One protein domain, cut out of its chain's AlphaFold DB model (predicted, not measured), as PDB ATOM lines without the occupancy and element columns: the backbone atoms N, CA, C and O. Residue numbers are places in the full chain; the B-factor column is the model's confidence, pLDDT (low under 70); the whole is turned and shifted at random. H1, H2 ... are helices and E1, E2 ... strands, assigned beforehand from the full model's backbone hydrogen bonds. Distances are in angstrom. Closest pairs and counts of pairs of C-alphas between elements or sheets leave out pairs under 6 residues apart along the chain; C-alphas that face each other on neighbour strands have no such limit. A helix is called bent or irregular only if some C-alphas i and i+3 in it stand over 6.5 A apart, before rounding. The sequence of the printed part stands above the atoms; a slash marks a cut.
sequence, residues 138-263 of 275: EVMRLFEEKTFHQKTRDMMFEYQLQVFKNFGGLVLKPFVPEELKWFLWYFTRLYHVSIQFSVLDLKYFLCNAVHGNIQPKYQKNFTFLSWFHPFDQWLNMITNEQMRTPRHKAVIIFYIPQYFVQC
ATOM      1  N   GLU A 138     191.418 177.770 128.668       67.06
ATOM      2  CA  GLU A 138     191.842 177.606 130.052       67.06
ATOM      3  C   GLU A 138     193.200 176.900 130.201       67.06
ATOM      4  O   GLU A 138     193.943 177.193 131.138       67.06
ATOM      5  N   VAL A 139     193.544 175.989 129.283       64.19
ATOM      6  CA  VAL A 139     194.872 175.356 129.208       64.19
ATOM      7  C   VAL A 139     195.897 176.356 128.683       64.19
ATOM      8  O   VAL A 139     196.990 176.439 129.241       64.19
ATOM      9  N   MET A 140     195.536 177.157 127.672       69.00
ATOM     10  CA  MET A 140     196.396 178.229 127.155       69.00
ATOM     11  C   MET A 140     196.783 179.219 128.245       69.00
ATOM     12  O   MET A 140     197.967 179.496 128.419       69.00
ATOM     13  N   ARG A 141     195.825 179.635 129.078       75.44
ATOM     14  CA  ARG A 141     196.095 180.507 130.227       75.44
ATOM     15  C   ARG A 141     197.139 179.914 131.185       75.44
ATOM     16  O   ARG A 141     198.031 180.614 131.645       75.44
ATOM     17  N   LEU A 142     197.086 178.607 131.461       69.44
ATOM     18  CA  LEU A 142     198.075 177.940 132.324       69.44
ATOM     19  C   LEU A 142     199.476 177.868 131.692       69.44
ATOM     20  O   LEU A 142     200.479 177.864 132.421       69.44
ATOM     21  N   PHE A 143     199.552 177.779 130.360       64.56
ATOM     22  CA  PHE A 143     200.807 177.853 129.609       64.56
ATOM     23  C   PHE A 143     201.385 179.271 129.618       64.56
ATOM     24  O   PHE A 143     202.575 179.428 129.895       64.56
ATOM     25  N   GLU A 144     200.553 180.287 129.389       70.31
ATOM     26  CA  GLU A 144     200.923 181.708 129.457       70.31
ATOM     27  C   GLU A 144     201.445 182.086 130.851       70.31
ATOM     28  O   GLU A 144     202.490 182.723 130.982       70.31
ATOM     29  N   GLU A 145     200.789 181.589 131.902       78.56
ATOM     30  CA  GLU A 145     201.213 181.751 133.296       78.56
ATOM     31  C   GLU A 145     202.496 180.967 133.645       78.56
ATOM     32  O   GLU A 145     203.016 181.102 134.750       78.56
ATOM     33  N   LYS A 146     203.002 180.100 132.753       73.62
ATOM     34  CA  LYS A 146     204.124 179.166 132.996       73.62
ATOM     35  C   LYS A 146     203.934 178.257 134.222       73.62
ATOM     36  O   LYS A 146     204.884 177.623 134.680       73.62
ATOM     37  N   THR A 147     202.711 178.135 134.744       72.31
ATOM     38  CA  THR A 147     202.405 177.319 135.932       72.31
ATOM     39  C   THR A 147     201.946 175.905 135.587       72.31
ATOM     40  O   THR A 147     201.918 175.047 136.471       72.31
ATOM     41  N   PHE A 148     201.638 175.625 134.313       67.50
ATOM     42  CA  PHE A 148     201.082 174.346 133.863       67.50
ATOM     43  C   PHE A 148     201.901 173.129 134.317       67.50
ATOM     44  O   PHE A 148     201.369 172.224 134.963       67.50
ATOM     45  N   HIS A 149     203.210 173.112 134.042       56.66
ATOM     46  CA  HIS A 149     204.076 171.981 134.393       56.66
ATOM     47  C   HIS A 149     204.293 171.816 135.899       56.66
ATOM     48  O   HIS A 149     204.533 170.697 136.353       56.66
ATOM     49  N   GLN A 150     204.237 172.903 136.671       67.38
ATOM     50  CA  GLN A 150     204.389 172.860 138.124       67.38
ATOM     51  C   GLN A 150     203.107 172.325 138.769       67.38
ATOM     52  O   GLN A 150     203.144 171.285 139.419       67.38
ATOM     53  N   LYS A 151     201.955 172.932 138.454       64.88
ATOM     54  CA  LYS A 151     200.637 172.491 138.941       64.88
ATOM     55  C   LYS A 151     200.353 171.034 138.573       64.88
ATOM     56  O   LYS A 151     199.961 170.249 139.429       64.88
ATOM     57  N   THR A 152     200.633 170.636 137.329       58.44
ATOM     58  CA  THR A 152     200.428 169.250 136.871       58.44
ATOM     59  C   THR A 152     201.321 168.255 137.618       58.44
ATOM     60  O   THR A 152     200.882 167.147 137.916       58.44
ATOM     61  N   ARG A 153     202.565 168.634 137.944       58.16
ATOM     62  CA  ARG A 153     203.525 167.789 138.672       58.16
ATOM     63  C   ARG A 153     203.155 167.633 140.143       58.16
ATOM     64  O   ARG A 153     203.196 166.513 140.646       58.16
ATOM     65  N   ASP A 154     202.778 168.728 140.791       63.16
ATOM     66  CA  ASP A 154     202.376 168.740 142.199       63.16
ATOM     67  C   ASP A 154     201.087 167.928 142.380       63.16
ATOM     68  O   ASP A 154     201.005 167.049 143.237       63.16
ATOM     69  N   MET A 155     200.130 168.100 141.463       61.19
ATOM     70  CA  MET A 155     198.927 167.273 141.396       61.19
ATOM     71  C   MET A 155     199.236 165.803 141.111       61.19
ATOM     72  O   MET A 155     198.620 164.936 141.722       61.19
ATOM     73  N   MET A 156     200.179 165.499 140.209       53.53
ATOM     74  CA  MET A 156     200.610 164.122 139.943       53.53
ATOM     75  C   MET A 156     201.106 163.442 141.216       53.53
ATOM     76  O   MET A 156     200.724 162.306 141.478       53.53
ATOM     77  N   PHE A 157     201.940 164.130 141.996       50.25
ATOM     78  CA  PHE A 157     202.514 163.587 143.223       50.25
ATOM     79  C   PHE A 157     201.453 163.354 144.302       50.25
ATOM     80  O   PHE A 157     201.393 162.261 144.868       50.25
ATOM     81  N   GLU A 158     200.578 164.333 144.532       54.66
ATOM     82  CA  GLU A 158     199.520 164.238 145.542       54.66
ATOM     83  C   GLU A 158     198.443 163.207 145.163       54.66
ATOM     84  O   GLU A 158     198.090 162.335 145.964       54.66
ATOM     85  N   TYR A 159     197.961 163.217 143.914       56.31
ATOM     86  CA  TYR A 159     196.910 162.294 143.476       56.31
ATOM     87  C   TYR A 159     197.407 160.875 143.228       56.31
ATOM     88  O   TYR A 159     196.694 159.939 143.587       56.31
ATOM     89  N   GLN A 160     198.600 160.662 142.650       50.66
ATOM     90  CA  GLN A 160     199.120 159.296 142.499       50.66
ATOM     91  C   GLN A 160     199.259 158.626 143.863       50.66
ATOM     92  O   GLN A 160     198.888 157.463 144.000       50.66
ATOM     93  N   LEU A 161     199.712 159.358 144.886       43.34
ATOM     94  CA  LEU A 161     199.864 158.811 146.227       43.34
ATOM     95  C   LEU A 161     198.513 158.439 146.858       43.34
ATOM     96  O   LEU A 161     198.418 157.388 147.487       43.34
ATOM     97  N   GLN A 162     197.464 159.245 146.671       44.09
ATOM     98  CA  GLN A 162     196.141 158.966 147.244       44.09
ATOM     99  C   GLN A 162     195.338 157.915 146.462       44.09
ATOM    100  O   GLN A 162     194.701 157.049 147.064       44.09
ATOM    101  N   VAL A 163     195.392 157.937 145.128       47.34
ATOM    102  CA  VAL A 163     194.692 156.973 144.264       47.34
ATOM    103  C   VAL A 163     195.280 155.570 144.420       47.34
ATOM    104  O   VAL A 163     194.526 154.609 144.576       47.34
ATOM    105  N   PHE A 164     196.614 155.438 144.423       41.84
ATOM    106  CA  PHE A 164     197.254 154.133 144.615       41.84
ATOM    107  C   PHE A 164     197.031 153.579 146.021       41.84
ATOM    108  O   PHE A 164     196.809 152.379 146.157       41.84
ATOM    109  N   LYS A 165     197.053 154.430 147.057       41.97
ATOM    110  CA  LYS A 165     196.828 153.986 148.442       41.97
ATOM    111  C   LYS A 165     195.402 153.500 148.691       41.97
ATOM    112  O   LYS A 165     195.232 152.542 149.436       41.97
ATOM    113  N   ASN A 166     194.397 154.131 148.080       39.50
ATOM    114  CA  ASN A 166     193.004 153.917 148.482       39.50
ATOM    115  C   ASN A 166     192.173 153.071 147.507       39.50
ATOM    116  O   ASN A 166     191.170 152.501 147.929       39.50
ATOM    117  N   PHE A 167     192.541 152.985 146.222       38.97
ATOM    118  CA  PHE A 167     191.629 152.442 145.200       38.97
ATOM    119  C   PHE A 167     192.233 151.391 144.260       38.97
ATOM    120  O   PHE A 167     191.510 150.866 143.416       38.97
ATOM    121  N   GLY A 168     193.527 151.062 144.375       33.56
ATOM    122  CA  GLY A 168     194.169 150.044 143.525       33.56
ATOM    123  C   GLY A 168     194.133 150.356 142.017       33.56
ATOM    124  O   GLY A 168     194.359 149.469 141.199       33.56
ATOM    125  N   GLY A 169     193.825 151.604 141.645       48.56
ATOM    126  CA  GLY A 169     193.604 152.058 140.274       48.56
ATOM    127  C   GLY A 169     192.808 153.370 140.220       48.56
ATOM    128  O   GLY A 169     192.215 153.798 141.209       48.56
ATOM    129  N   LEU A 170     192.797 154.027 139.056       49.75
ATOM    130  CA  LEU A 170     192.124 155.315 138.831       49.75
ATOM    131  C   LEU A 170     190.628 155.090 138.539       49.75
ATOM    132  O   LEU A 170     190.181 155.126 137.396       49.75
ATOM    133  N   VAL A 171     189.839 154.813 139.580       48.97
ATOM    134  CA  VAL A 171     188.371 154.791 139.479       48.97
ATOM    135  C   VAL A 171     187.853 156.195 139.767       48.97
ATOM    136  O   VAL A 171     187.723 156.597 140.922       48.97
ATOM    137  N   LEU A 172     187.572 156.960 138.712       50.34
ATOM    138  CA  LEU A 172     186.962 158.277 138.859       50.34
ATOM    139  C   LEU A 172     185.506 158.114 139.296       50.34
ATOM    140  O   LEU A 172     184.671 157.572 138.574       50.34
ATOM    141  N   LYS A 173     185.206 158.576 140.509       54.31
ATOM    142  CA  LYS A 173     183.829 158.823 140.942       54.31
ATOM    143  C   LYS A 173     183.267 160.019 140.148       54.31
ATOM    144  O   LYS A 173     184.050 160.817 139.640       54.31
ATOM    145  N   PRO A 174     181.934 160.188 140.049       53.00
ATOM    146  CA  PRO A 174     181.299 161.255 139.252       53.00
ATOM    147  C   PRO A 174     181.672 162.690 139.669       53.00
ATOM    148  O   PRO A 174     181.290 163.652 139.003       53.00
ATOM    149  N   PHE A 175     182.412 162.845 140.766       58.47
ATOM    150  CA  PHE A 175     183.036 164.092 141.160       58.47
ATOM    151  C   PHE A 175     184.510 164.071 140.746       58.47
ATOM    152  O   PHE A 175     185.323 163.383 141.364       58.47
ATOM    153  N   VAL A 176     184.830 164.808 139.682       63.69
ATOM    154  CA  VAL A 176     186.200 165.067 139.233       63.69
ATOM    155  C   VAL A 176     186.540 166.479 139.706       63.69
ATOM    156  O   VAL A 176     185.976 167.427 139.161       63.69
ATOM    157  N   PRO A 177     187.405 166.642 140.722       67.44
ATOM    158  CA  PRO A 177     187.828 167.960 141.176       67.44
ATOM    159  C   PRO A 177     188.380 168.809 140.026       67.44
ATOM    160  O   PRO A 177     188.931 168.284 139.056       67.44
ATOM    161  N   GLU A 178     188.229 170.125 140.137       68.50
ATOM    162  CA  GLU A 178     188.646 171.101 139.121       68.50
ATOM    163  C   GLU A 178     190.145 171.002 138.801       68.50
ATOM    164  O   GLU A 178     190.587 171.284 137.693       68.50
ATOM    165  N   GLU A 179     190.941 170.560 139.762       68.19
ATOM    166  CA  GLU A 179     192.359 170.290 139.598       68.19
ATOM    167  C   GLU A 179     192.554 169.022 138.754       68.19
ATOM    168  O   GLU A 179     193.380 168.974 137.845       68.19
ATOM    169  N   LEU A 180     191.732 167.995 138.975       71.25
ATOM    170  CA  LEU A 180     191.879 166.684 138.351       71.25
ATOM    171  C   LEU A 180     191.550 166.687 136.851       71.25
ATOM    172  O   LEU A 180     192.121 165.884 136.115       71.25
ATOM    173  N   LYS A 181     190.703 167.600 136.355       75.75
ATOM    174  CA  LYS A 181     190.427 167.676 134.907       75.75
ATOM    175  C   LYS A 181     191.668 168.057 134.091       75.75
ATOM    176  O   LYS A 181     191.874 167.484 133.024       75.75
ATOM    177  N   TRP A 182     192.536 168.936 134.602       73.88
ATOM    178  CA  TRP A 182     193.791 169.294 133.922       73.88
ATOM    179  C   TRP A 182     194.756 168.117 133.891       73.88
ATOM    180  O   TRP A 182     195.376 167.843 132.863       73.88
ATOM    181  N   PHE A 183     194.819 167.376 135.000       75.38
ATOM    182  CA  PHE A 183     195.569 166.131 135.057       75.38
ATOM    183  C   PHE A 183     195.043 165.132 134.027       75.38
ATOM    184  O   PHE A 183     195.837 164.608 133.261       75.38
ATOM    185  N   LEU A 184     193.728 164.909 133.944       74.00
ATOM    186  CA  LEU A 184     193.142 163.979 132.974       74.00
ATOM    187  C   LEU A 184     193.391 164.414 131.530       74.00
ATOM    188  O   LEU A 184     193.732 163.574 130.703       74.00
ATOM    189  N   TRP A 185     193.307 165.707 131.220       76.19
ATOM    190  CA  TRP A 185     193.666 166.217 129.895       76.19
ATOM    191  C   TRP A 185     195.134 165.954 129.556       76.19
ATOM    192  O   TRP A 185     195.449 165.403 128.505       76.19
ATOM    193  N   TYR A 186     196.048 166.271 130.472       75.19
ATOM    194  CA  TYR A 186     197.470 166.000 130.278       75.19
ATOM    195  C   TYR A 186     197.750 164.495 130.147       75.19
ATOM    196  O   TYR A 186     198.492 164.056 129.270       75.19
ATOM    197  N   PHE A 187     197.109 163.680 130.984       71.62
ATOM    198  CA  PHE A 187     197.309 162.237 131.016       71.62
ATOM    199  C   PHE A 187     196.765 161.560 129.756       71.62
ATOM    200  O   PHE A 187     197.431 160.689 129.212       71.62
ATOM    201  N   THR A 188     195.617 162.003 129.239       73.00
ATOM    202  CA  THR A 188     195.038 161.525 127.966       73.00
ATOM    203  C   THR A 188     195.844 161.946 126.734       73.00
ATOM    204  O   THR A 188     195.758 161.294 125.695       73.00
ATOM    205  N   ARG A 189     196.674 162.996 126.836       70.44
ATOM    206  CA  ARG A 189     197.643 163.369 125.790       70.44
ATOM    207  C   ARG A 189     198.894 162.490 125.793       70.44
ATOM    208  O   ARG A 189     199.506 162.326 124.743       70.44
ATOM    209  N   LEU A 190     199.274 161.939 126.945       62.88
ATOM    210  CA  LEU A 190     200.487 161.125 127.092       62.88
ATOM    211  C   LEU A 190     200.233 159.618 127.075       62.88
ATOM    212  O   LEU A 190     201.115 158.849 126.699       62.88
ATOM    213  N   TYR A 191     199.050 159.196 127.510       66.94
ATOM    214  CA  TYR A 191     198.700 157.803 127.733       66.94
ATOM    215  C   TYR A 191     197.309 157.503 127.185       66.94
ATOM    216  O   TYR A 191     196.438 158.369 127.116       66.94
ATOM    217  N   HIS A 192     197.082 156.236 126.846       69.94
ATOM    218  CA  HIS A 192     195.726 155.730 126.697       69.94
ATOM    219  C   HIS A 192     195.089 155.653 128.083       69.94
ATOM    220  O   HIS A 192     195.638 155.012 128.982       69.94
ATOM    221  N   VAL A 193     193.940 156.299 128.262       75.06
ATOM    222  CA  VAL A 193     193.248 156.351 129.555       75.06
ATOM    223  C   VAL A 193     191.852 155.793 129.387       75.06
ATOM    224  O   VAL A 193     191.094 156.260 128.544       75.06
ATOM    225  N   SER A 194     191.490 154.811 130.202       74.31
ATOM    226  CA  SER A 194     190.118 154.321 130.298       74.31
ATOM    227  C   SER A 194     189.452 154.889 131.545       74.31
ATOM    228  O   SER A 194     189.967 154.701 132.647       74.31
ATOM    229  N   ILE A 195     188.298 155.533 131.386       79.19
ATOM    230  CA  ILE A 195     187.477 156.022 132.494       79.19
ATOM    231  C   ILE A 195     186.142 155.283 132.480       79.19
ATOM    232  O   ILE A 195     185.478 155.198 131.448       79.19
ATOM    233  N   GLN A 196     185.748 154.743 133.631       80.88
ATOM    234  CA  GLN A 196     184.470 154.061 133.799       80.88
ATOM    235  C   GLN A 196     183.428 155.001 134.411       80.88
ATOM    236  O   GLN A 196     183.675 155.607 135.449       80.88
ATOM    237  N   PHE A 197     182.239 155.043 133.819       82.38
ATOM    238  CA  PHE A 197     181.100 155.845 134.253       82.38
ATOM    239  C   PHE A 197     179.877 154.975 134.528       82.38
ATOM    240  O   PHE A 197     179.693 153.920 133.919       82.38
ATOM    241  N   SER A 198     179.006 155.452 135.415       86.00
ATOM    242  CA  SER A 198     177.608 155.021 135.476       86.00
ATOM    243  C   SER A 198     176.872 155.571 134.254       86.00
ATOM    244  O   SER A 198     176.936 156.771 133.990       86.00
ATOM    245  N   VAL A 199     176.195 154.706 133.492       86.19
ATOM    246  CA  VAL A 199     175.485 155.109 132.261       86.19
ATOM    247  C   VAL A 199     174.363 156.088 132.581       86.19
ATOM    248  O   VAL A 199     174.184 157.066 131.864       86.19
ATOM    249  N   LEU A 200     173.633 155.849 133.673       86.31
ATOM    250  CA  LEU A 200     172.522 156.704 134.089       86.31
ATOM    251  C   LEU A 200     173.014 158.094 134.495       86.31
ATOM    252  O   LEU A 200     172.469 159.085 134.017       86.31
ATOM    253  N   ASP A 201     174.080 158.166 135.296       85.19
ATOM    254  CA  ASP A 201     174.629 159.447 135.756       85.19
ATOM    255  C   ASP A 201     175.235 160.238 134.594       85.19
ATOM    256  O   ASP A 201     175.008 161.441 134.469       85.19
ATOM    257  N   LEU A 202     175.968 159.552 133.708       87.12
ATOM    258  CA  LEU A 202     176.565 160.168 132.527       87.12
ATOM    259  C   LEU A 202     175.486 160.679 131.567       87.12
ATOM    260  O   LEU A 202     175.584 161.802 131.086       87.12
ATOM    261  N   LYS A 203     174.432 159.897 131.320       89.44
ATOM    262  CA  LYS A 203     173.313 160.308 130.465       89.44
ATOM    263  C   LYS A 203     172.541 161.475 131.070       89.44
ATOM    264  O   LYS A 203     172.262 162.434 130.363       89.44
ATOM    265  N   TYR A 204     172.237 161.422 132.366       88.62
ATOM    266  CA  TYR A 204     171.596 162.528 133.079       88.62
ATOM    267  C   TYR A 204     172.416 163.815 132.953       88.62
ATOM    268  O   TYR A 204     171.875 164.865 132.607       88.62
ATOM    269  N   PHE A 205     173.735 163.726 133.159       87.81
ATOM    270  CA  PHE A 205     174.637 164.853 132.968       87.81
ATOM    271  C   PHE A 205     174.600 165.381 131.526       87.81
ATOM    272  O   PHE A 205     174.359 166.569 131.323       87.81
ATOM    273  N   LEU A 206     174.807 164.510 130.534       89.62
ATOM    274  CA  LEU A 206     174.869 164.892 129.122       89.62
ATOM    275  C   LEU A 206     173.547 165.503 128.640       89.62
ATOM    276  O   LEU A 206     173.568 166.519 127.954       89.62
ATOM    277  N   CYS A 207     172.401 164.955 129.057       91.00
ATOM    278  CA  CYS A 207     171.090 165.543 128.786       91.00
ATOM    279  C   CYS A 207     171.000 166.969 129.335       91.00
ATOM    280  O   CYS A 207     170.675 167.885 128.588       91.00
ATOM    281  N   ASN A 208     171.323 167.187 130.612       88.75
ATOM    282  CA  ASN A 208     171.280 168.533 131.190       88.75
ATOM    283  C   ASN A 208     172.266 169.487 130.505       88.75
ATOM    284  O   ASN A 208     171.965 170.668 130.352       88.75
ATOM    285  N   ALA A 209     173.413 168.970 130.058       86.94
ATOM    286  CA  ALA A 209     174.421 169.737 129.344       86.94
ATOM    287  C   ALA A 209     173.967 170.224 127.975       86.94
ATOM    288  O   ALA A 209     174.142 171.400 127.663       86.94
ATOM    289  N   VAL A 210     173.324 169.355 127.199       89.25
ATOM    290  CA  VAL A 210     172.765 169.708 125.889       89.25
ATOM    291  C   VAL A 210     171.663 170.765 126.013       89.25
ATOM    292  O   VAL A 210     171.580 171.656 125.178       89.25
ATOM    293  N   HIS A 211     170.855 170.716 127.075       89.50
ATOM    294  CA  HIS A 211     169.755 171.666 127.292       89.50
ATOM    295  C   HIS A 211     170.174 172.955 128.024       89.50
ATOM    296  O   HIS A 211     169.312 173.749 128.385       89.50
ATOM    297  N   GLY A 212     171.467 173.158 128.303       84.44
ATOM    298  CA  GLY A 212     171.952 174.335 129.040       84.44
ATOM    299  C   GLY A 212     171.549 174.382 130.522       84.44
ATOM    300  O   GLY A 212     171.796 175.377 131.195       84.44
ATOM    301  N   ASN A 213     170.985 173.299 131.062       84.19
ATOM    302  CA  ASN A 213     170.441 173.203 132.421       84.19
ATOM    303  C   ASN A 213     171.445 172.603 133.423       84.19
ATOM    304  O   ASN A 213     171.063 171.906 134.368       84.19
ATOM    305  N   ILE A 214     172.748 172.815 133.225       75.44
ATOM    306  CA  ILE A 214     173.751 172.253 134.136       75.44
ATOM    307  C   ILE A 214     173.861 173.126 135.381       75.44
ATOM    308  O   ILE A 214     174.236 174.293 135.304       75.44
ATOM    309  N   GLN A 215     173.629 172.542 136.559       75.69
ATOM    310  CA  GLN A 215     173.978 173.238 137.796       75.69
ATOM    311  C   GLN A 215     175.497 173.506 137.837       75.69
ATOM    312  O   GLN A 215     176.272 172.593 137.528       75.69
ATOM    313  N   PRO A 216     175.956 174.680 138.307       71.81
ATOM    314  CA  PRO A 216     177.375 175.059 138.296       71.81
ATOM    315  C   PRO A 216     178.323 174.021 138.921       71.81
ATOM    316  O   PRO A 216     179.457 173.852 138.475       71.81
ATOM    317  N   LYS A 217     177.845 173.268 139.923       70.69
ATOM    318  CA  LYS A 217     178.599 172.177 140.565       70.69
ATOM    319  C   LYS A 217     178.905 170.985 139.648       70.69
ATOM    320  O   LYS A 217     179.899 170.306 139.869       70.69
ATOM    321  N   TYR A 218     178.073 170.711 138.643       69.12
ATOM    322  CA  TYR A 218     178.246 169.583 137.719       69.12
ATOM    323  C   TYR A 218     178.915 169.996 136.412       69.12
ATOM    324  O   TYR A 218     179.565 169.167 135.780       69.12
ATOM    325  N   GLN A 219     178.806 171.274 136.039       68.00
ATOM    326  CA  GLN A 219     179.420 171.820 134.830       68.00
ATOM    327  C   GLN A 219     180.926 171.556 134.803       68.00
ATOM    328  O   GLN A 219     181.451 171.172 133.761       68.00
ATOM    329  N   LYS A 220     181.585 171.650 135.964       69.06
ATOM    330  CA  LYS A 220     183.030 171.438 136.135       69.06
ATOM    331  C   LYS A 220     183.474 169.977 136.004       69.06
ATOM    332  O   LYS A 220     184.542 169.713 135.458       69.06
ATOM    333  N   ASN A 221     182.647 169.023 136.438       66.62
ATOM    334  CA  ASN A 221     183.041 167.607 136.542       66.62
ATOM    335  C   ASN A 221     183.217 166.923 135.183       66.62
ATOM    336  O   ASN A 221     183.940 165.938 135.064       66.62
ATOM    337  N   PHE A 222     182.551 167.444 134.158       71.19
ATOM    338  CA  PHE A 222     182.513 166.836 132.835       71.19
ATOM    339  C   PHE A 222     182.810 167.843 131.721       71.19
ATOM    340  O   PHE A 222     182.707 167.483 130.551       71.19
ATOM    341  N   THR A 223     183.255 169.069 132.052       77.12
ATOM    342  CA  THR A 223     183.809 170.002 131.048       77.12
ATOM    343  C   THR A 223     184.909 169.321 130.242       77.12
ATOM    344  O   THR A 223     185.076 169.584 129.062       77.12
ATOM    345  N   PHE A 224     185.641 168.384 130.851       80.56
ATOM    346  CA  PHE A 224     186.700 167.694 130.135       80.56
ATOM    347  C   PHE A 224     186.198 166.840 128.964       80.56
ATOM    348  O   PHE A 224     186.941 166.637 128.010       80.56
ATOM    349  N   LEU A 225     184.950 166.353 129.003       84.50
ATOM    350  CA  LEU A 225     184.369 165.585 127.901       84.50
ATOM    351  C   LEU A 225     184.132 166.461 126.667       84.50
ATOM    352  O   LEU A 225     184.316 165.970 125.550       84.50
ATOM    353  N   SER A 226     183.800 167.748 126.854       85.19
ATOM    354  CA  SER A 226     183.618 168.676 125.729       85.19
ATOM    355  C   SER A 226     184.919 168.993 124.999       85.19
ATOM    356  O   SER A 226     184.876 169.440 123.860       85.19
ATOM    357  N   TRP A 227     186.078 168.709 125.604       82.62
ATOM    358  CA  TRP A 227     187.371 168.801 124.922       82.62
ATOM    359  C   TRP A 227     187.576 167.713 123.860       82.62
ATOM    360  O   TRP A 227     188.454 167.857 123.015       82.62
ATOM    361  N   PHE A 228     186.800 166.625 123.909       82.75
ATOM    362  CA  PHE A 228     186.911 165.508 122.966       82.75
ATOM    363  C   PHE A 228     185.777 165.503 121.945       82.75
ATOM    364  O   PHE A 228     186.040 165.363 120.757       82.75
ATOM    365  N   HIS A 229     184.531 165.666 122.400       83.25
ATOM    366  CA  HIS A 229     183.356 165.751 121.534       83.25
ATOM    367  C   HIS A 229     182.297 166.683 122.133       83.25
ATOM    368  O   HIS A 229     182.170 166.749 123.360       83.25
ATOM    369  N   PRO A 230     181.487 167.347 121.292       89.75
ATOM    370  CA  PRO A 230     180.263 168.015 121.723       89.75
ATOM    371  C   PRO A 230     179.355 167.105 122.573       89.75
ATOM    372  O   PRO A 230     179.299 165.887 122.375       89.75
ATOM    373  N   PHE A 231     178.646 167.682 123.547       89.31
ATOM    374  CA  PHE A 231     177.843 166.901 124.499       89.31
ATOM    375  C   PHE A 231     176.677 166.147 123.845       89.31
ATOM    376  O   PHE A 231     176.330 165.059 124.300       89.31
ATOM    377  N   ASP A 232     176.104 166.681 122.770       89.94
ATOM    378  CA  ASP A 232     175.068 166.038 121.959       89.94
ATOM    379  C   ASP A 232     175.600 164.783 121.255       89.94
ATOM    380  O   ASP A 232     174.940 163.740 121.261       89.94
ATOM    381  N   GLN A 233     176.834 164.832 120.740       89.62
ATOM    382  CA  GLN A 233     177.498 163.662 120.161       89.62
ATOM    383  C   GLN A 233     177.751 162.589 121.221       89.62
ATOM    384  O   GLN A 233     177.416 161.422 121.004       89.62
ATOM    385  N   TRP A 234     178.269 162.975 122.393       91.62
ATOM    386  CA  TRP A 234     178.428 162.052 123.518       91.62
ATOM    387  C   TRP A 234     177.097 161.417 123.927       91.62
ATOM    388  O   TRP A 234     177.029 160.202 124.119       91.62
ATOM    389  N   LEU A 235     176.029 162.213 124.038       92.19
ATOM    390  CA  LEU A 235     174.703 161.727 124.412       92.19
ATOM    391  C   LEU A 235     174.177 160.702 123.405       92.19
ATOM    392  O   LEU A 235     173.651 159.661 123.810       92.19
ATOM    393  N   ASN A 236     174.357 160.966 122.110       90.94
ATOM    394  CA  ASN A 236     173.976 160.050 121.041       90.94
ATOM    395  C   ASN A 236     174.764 158.730 121.136       90.94
ATOM    396  O   ASN A 236     174.171 157.652 121.166       90.94
ATOM    397  N   MET A 237     176.092 158.799 121.295       89.31
ATOM    398  CA  MET A 237     176.947 157.614 121.456       89.31
ATOM    399  C   MET A 237     176.528 156.755 122.657       89.31
ATOM    400  O   MET A 237     176.349 155.546 122.518       89.31
ATOM    401  N   ILE A 238     176.320 157.371 123.824       89.81
ATOM    402  CA  ILE A 238     175.931 156.657 125.047       89.81
ATOM    403  C   ILE A 238     174.518 156.075 124.935       89.81
ATOM    404  O   ILE A 238     174.285 154.949 125.372       89.81
ATOM    405  N   THR A 239     173.579 156.800 124.323       89.88
ATOM    406  CA  THR A 239     172.199 156.321 124.129       89.88
ATOM    407  C   THR A 239     172.158 155.125 123.178       89.88
ATOM    408  O   THR A 239     171.502 154.129 123.483       89.88
ATOM    409  N   ASN A 240     172.908 155.173 122.074       85.06
ATOM    410  CA  ASN A 240     173.011 154.059 121.131       85.06
ATOM    411  C   ASN A 240     173.622 152.812 121.779       85.06
ATOM    412  O   ASN A 240     173.110 151.707 121.596       85.06
ATOM    413  N   GLU A 241     174.675 152.980 122.580       79.81
ATOM    414  CA  GLU A 241     175.290 151.864 123.301       79.81
ATOM    415  C   GLU A 241     174.371 151.274 124.376       79.81
ATOM    416  O   GLU A 241     174.321 150.052 124.541       79.81
ATOM    417  N   GLN A 242     173.583 152.110 125.058       82.06
ATOM    418  CA  GLN A 242     172.590 151.652 126.029       82.06
ATOM    419  C   GLN A 242     171.470 150.835 125.364       82.06
ATOM    420  O   GLN A 242     171.031 149.836 125.934       82.06
ATOM    421  N   MET A 243     171.020 151.228 124.166       79.19
ATOM    422  CA  MET A 243     170.022 150.463 123.406       79.19
ATOM    423  C   MET A 243     170.557 149.098 122.969       79.19
ATOM    424  O   MET A 243     169.832 148.108 123.006       79.19
ATOM    425  N   ARG A 244     171.835 149.028 122.583       77.62
ATOM    426  CA  ARG A 244     172.487 147.773 122.178       77.62
ATOM    427  C   ARG A 244     172.765 146.856 123.357       77.62
ATOM    428  O   ARG A 244     172.670 145.638 123.229       77.62
ATOM    429  N   THR A 245     173.143 147.428 124.496       75.94
ATOM    430  CA  THR A 245     173.424 146.677 125.715       75.94
ATOM    431  C   THR A 245     172.897 147.432 126.938       75.94
ATOM    432  O   THR A 245     173.469 148.460 127.307       75.94
ATOM    433  N   PRO A 246     171.849 146.930 127.622       75.69
ATOM    434  CA  PRO A 246     171.325 147.557 128.830       75.69
ATOM    435  C   PRO A 246     172.300 147.319 129.990       75.69
ATOM    436  O   PRO A 246     172.139 146.420 130.812       75.69
ATOM    437  N   ARG A 247     173.382 148.100 130.017       74.44
ATOM    438  CA  ARG A 247     174.412 148.065 131.054       74.44
ATOM    439  C   ARG A 247     174.277 149.270 131.967       74.44
ATOM    440  O   ARG A 247     173.971 150.376 131.535       74.44
ATOM    441  N   HIS A 248     174.617 149.062 133.235       80.12
ATOM    442  CA  HIS A 248     174.677 150.139 134.224       80.12
ATOM    443  C   HIS A 248     175.977 150.952 134.149       80.12
ATOM    444  O   HIS A 248     176.051 152.040 134.714       80.12
ATOM    445  N   LYS A 249     177.014 150.438 133.471       81.81
ATOM    446  CA  LYS A 249     178.348 151.047 133.407       81.81
ATOM    447  C   LYS A 249     178.874 151.108 131.973       81.81
ATOM    448  O   LYS A 249     178.747 150.132 131.235       81.81
ATOM    449  N   ALA A 250     179.499 152.226 131.624       81.25
ATOM    450  CA  ALA A 250     180.214 152.442 130.371       81.25
ATOM    451  C   ALA A 250     181.694 152.703 130.661       81.25
ATOM    452  O   ALA A 250     182.024 153.359 131.645       81.25
ATOM    453  N   VAL A 251     182.586 152.201 129.809       80.00
ATOM    454  CA  VAL A 251     184.017 152.526 129.856       80.00
ATOM    455  C   VAL A 251     184.347 153.316 128.601       80.00
ATOM    456  O   VAL A 251     184.190 152.801 127.497       80.00
ATOM    457  N   ILE A 252     184.799 154.554 128.772       82.06
ATOM    458  CA  ILE A 252     185.271 155.408 127.683       82.06
ATOM    459  C   ILE A 252     186.794 155.344 127.670       82.06
ATOM    460  O   ILE A 252     187.437 155.586 128.692       82.06
ATOM    461  N   ILE A 253     187.368 155.006 126.516       76.94
ATOM    462  CA  ILE A 253     188.816 154.966 126.316       76.94
ATOM    463  C   ILE A 253     189.229 156.181 125.491       76.94
ATOM    464  O   ILE A 253     188.837 156.326 124.335       76.94
ATOM    465  N   PHE A 254     190.045 157.030 126.093       80.50
ATOM    466  CA  PHE A 254     190.675 158.179 125.468       80.50
ATOM    467  C   PHE A 254     192.014 157.729 124.890       80.50
ATOM    468  O   PHE A 254     192.891 157.255 125.619       80.50
ATOM    469  N   TYR A 255     192.154 157.827 123.570       69.50
ATOM    470  CA  TYR A 255     193.378 157.445 122.876       69.50
ATOM    471  C   TYR A 255     194.322 158.633 122.728       69.50
ATOM    472  O   TYR A 255     193.877 159.761 122.520       69.50
ATOM    473  N   ILE A 256     195.627 158.352 122.772       68.75
ATOM    474  CA  ILE A 256     196.661 159.336 122.454       68.75
ATOM    475  C   ILE A 256     196.411 159.858 121.030       68.75
ATOM    476  O   ILE A 256     196.344 159.049 120.096       68.75
ATOM    477  N   PRO A 257     196.298 161.182 120.831       56.06
ATOM    478  CA  PRO A 257     196.230 161.774 119.504       56.06
ATOM    479  C   PRO A 257     197.434 161.345 118.664       56.06
ATOM    480  O   PRO A 257     198.576 161.642 119.022       56.06
ATOM    481  N   GLN A 258     197.198 160.694 117.521       44.03
ATOM    482  CA  GLN A 258     198.278 160.240 116.630       44.03
ATOM    483  C   GLN A 258     199.195 161.390 116.166       44.03
ATOM    484  O   GLN A 258     200.362 161.151 115.861       44.03
ATOM    485  N   TYR A 259     198.713 162.638 116.201       39.69
ATOM    486  CA  TYR A 259     199.487 163.847 115.897       39.69
ATOM    487  C   TYR A 259     200.777 163.984 116.723       39.69
ATOM    488  O   TYR A 259     201.814 164.356 116.179       39.69
ATOM    489  N   PHE A 260     200.767 163.609 118.006       35.22
ATOM    490  CA  PHE A 260     201.971 163.671 118.849       35.22
ATOM    491  C   PHE A 260     202.985 162.559 118.543       35.22
ATOM    492  O   PHE A 260     204.145 162.650 118.935       35.22
ATOM    493  N   VAL A 261     202.566 161.519 117.819       37.00
ATOM    494  CA  VAL A 261     203.413 160.381 117.437       37.00
ATOM    495  C   VAL A 261     204.050 160.599 116.053       37.00
ATOM    496  O   VAL A 261     205.077 159.992 115.738       37.00
ATOM    497  N   GLN A 262     203.478 161.488 115.229       32.53
ATOM    498  CA  GLN A 262     203.900 161.716 113.841       32.53
ATOM    499  C   GLN A 262     204.891 162.881 113.649       32.53
ATOM    500  O   GLN A 262     205.682 162.830 112.706       32.53
ATOM    501  N   CYS A 263     204.955 163.870 114.548       33.19
ATOM    502  CA  CYS A 263     205.918 164.976 114.433       33.19
ATOM    503  C   CYS A 263     207.326 164.588 114.920       33.19
ATOM    504  O   CYS A 263     207.742 164.879 116.041       33.19
TER     505      CYS A 263
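Overview. This is residues 138 to 263 of the 275 residues of the protein "RT_RNaseH_2 domain-containing protein" of Gossypium raimondii (UniProt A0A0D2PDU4). A ribbon of two antiparallel strands, E1 and E2, reaches from helix H3 at one end to two helices lying side by side, H4 and H6, at the other, with H5 between H3 and H4. The long helix H2 crosses H3 with residues 152 to 156 and runs on past it; short H1 lies near the start of H2, and H7 lies far out after the ribbon. The printed part has 126 residues, with seven named helices and two named strands in the order H1, H2, H3, E1, H4, H5, H6, E2, H7; its class is mostly helix. It is compact, with a radius of gyration of the C-alphas of 15.5 A and spans of 43 by 36 by 33 A.

Along the chain. H1, residues 138 to 144, begins at C-alpha 138, (191.842, 177.606, 130.052). H2, residues 148 to 167, is 26.4 A long, with a kink of 25 degrees near residue 158. H3, residues 178 to 190, measures 19.6 A. E1, residues 193 to 198, measures 16.8 A, and H4, residues 199 to 210, follows directly over 16.2 A. H5, residues 216 to 226, 15.4 A, is irregular: C-alphas 221 and 224 are 7.4 A apart. H6, residues 231 to 244, 20.0 A, ends at C-alpha 244, (172.487, 147.773, 122.178). E2 is residues 249 to 254, 16.3 A, and H7 is residues 259 to 262.

Arrangement. H1 and H2 are close but not clearly touching; their closest C-alphas, Leu 142 and Phe 148, are 4.9 A apart. H2 touches H3 about perpendicular, at 84 degrees, with residues 152 to 156 alone; the closest C-alphas, Thr 152 and Phe 183, are 6.1 A apart. H3 touches H5 at a shallow tilt of 7 degrees, the same way, with the C-alphas of Lys 181 and Phe 224 closest at 6.1 A. E1 and E2 are antiparallel at 156 degrees, with N 195 and O 252 at 2.8 A and N 250 and O 197 at 2.9 A, within hydrogen-bond range. The closest C-alphas of H3 and E2, Thr 188 and Phe 254, are 6.0 A apart; those of H4 and E2, Val 199 and Lys 249, 5.1 A. H4 touches H6, opposite ways, at a shallow tilt of 32 degrees, only just short of steep; their closest C-alphas, Leu 206 and Leu 235, are 5.7 A apart. H4 and H5 are close but not clearly touching, with the C-alphas of Phe 205 and Tyr 218 closest at 7.6 A. H7 touches no helix. In H1, H2, H4 and H6 every O i to N i+4 pair is within hydrogen-bond range; in H3 7 of 9 are, in H5 1 of 7, beside 3 of 8 O i to N i+3 pairs, and H7 is too short for such a pair.

Size, cuts and confidence. The C-alphas farthest apart, Lys 146 and Arg 244, are 45.9 A apart. The printed part has no cut and no long link. Mean pLDDT of the printed part is 70.5, and 53 residues are under 70, among them 148 to 179 and 255 to 263.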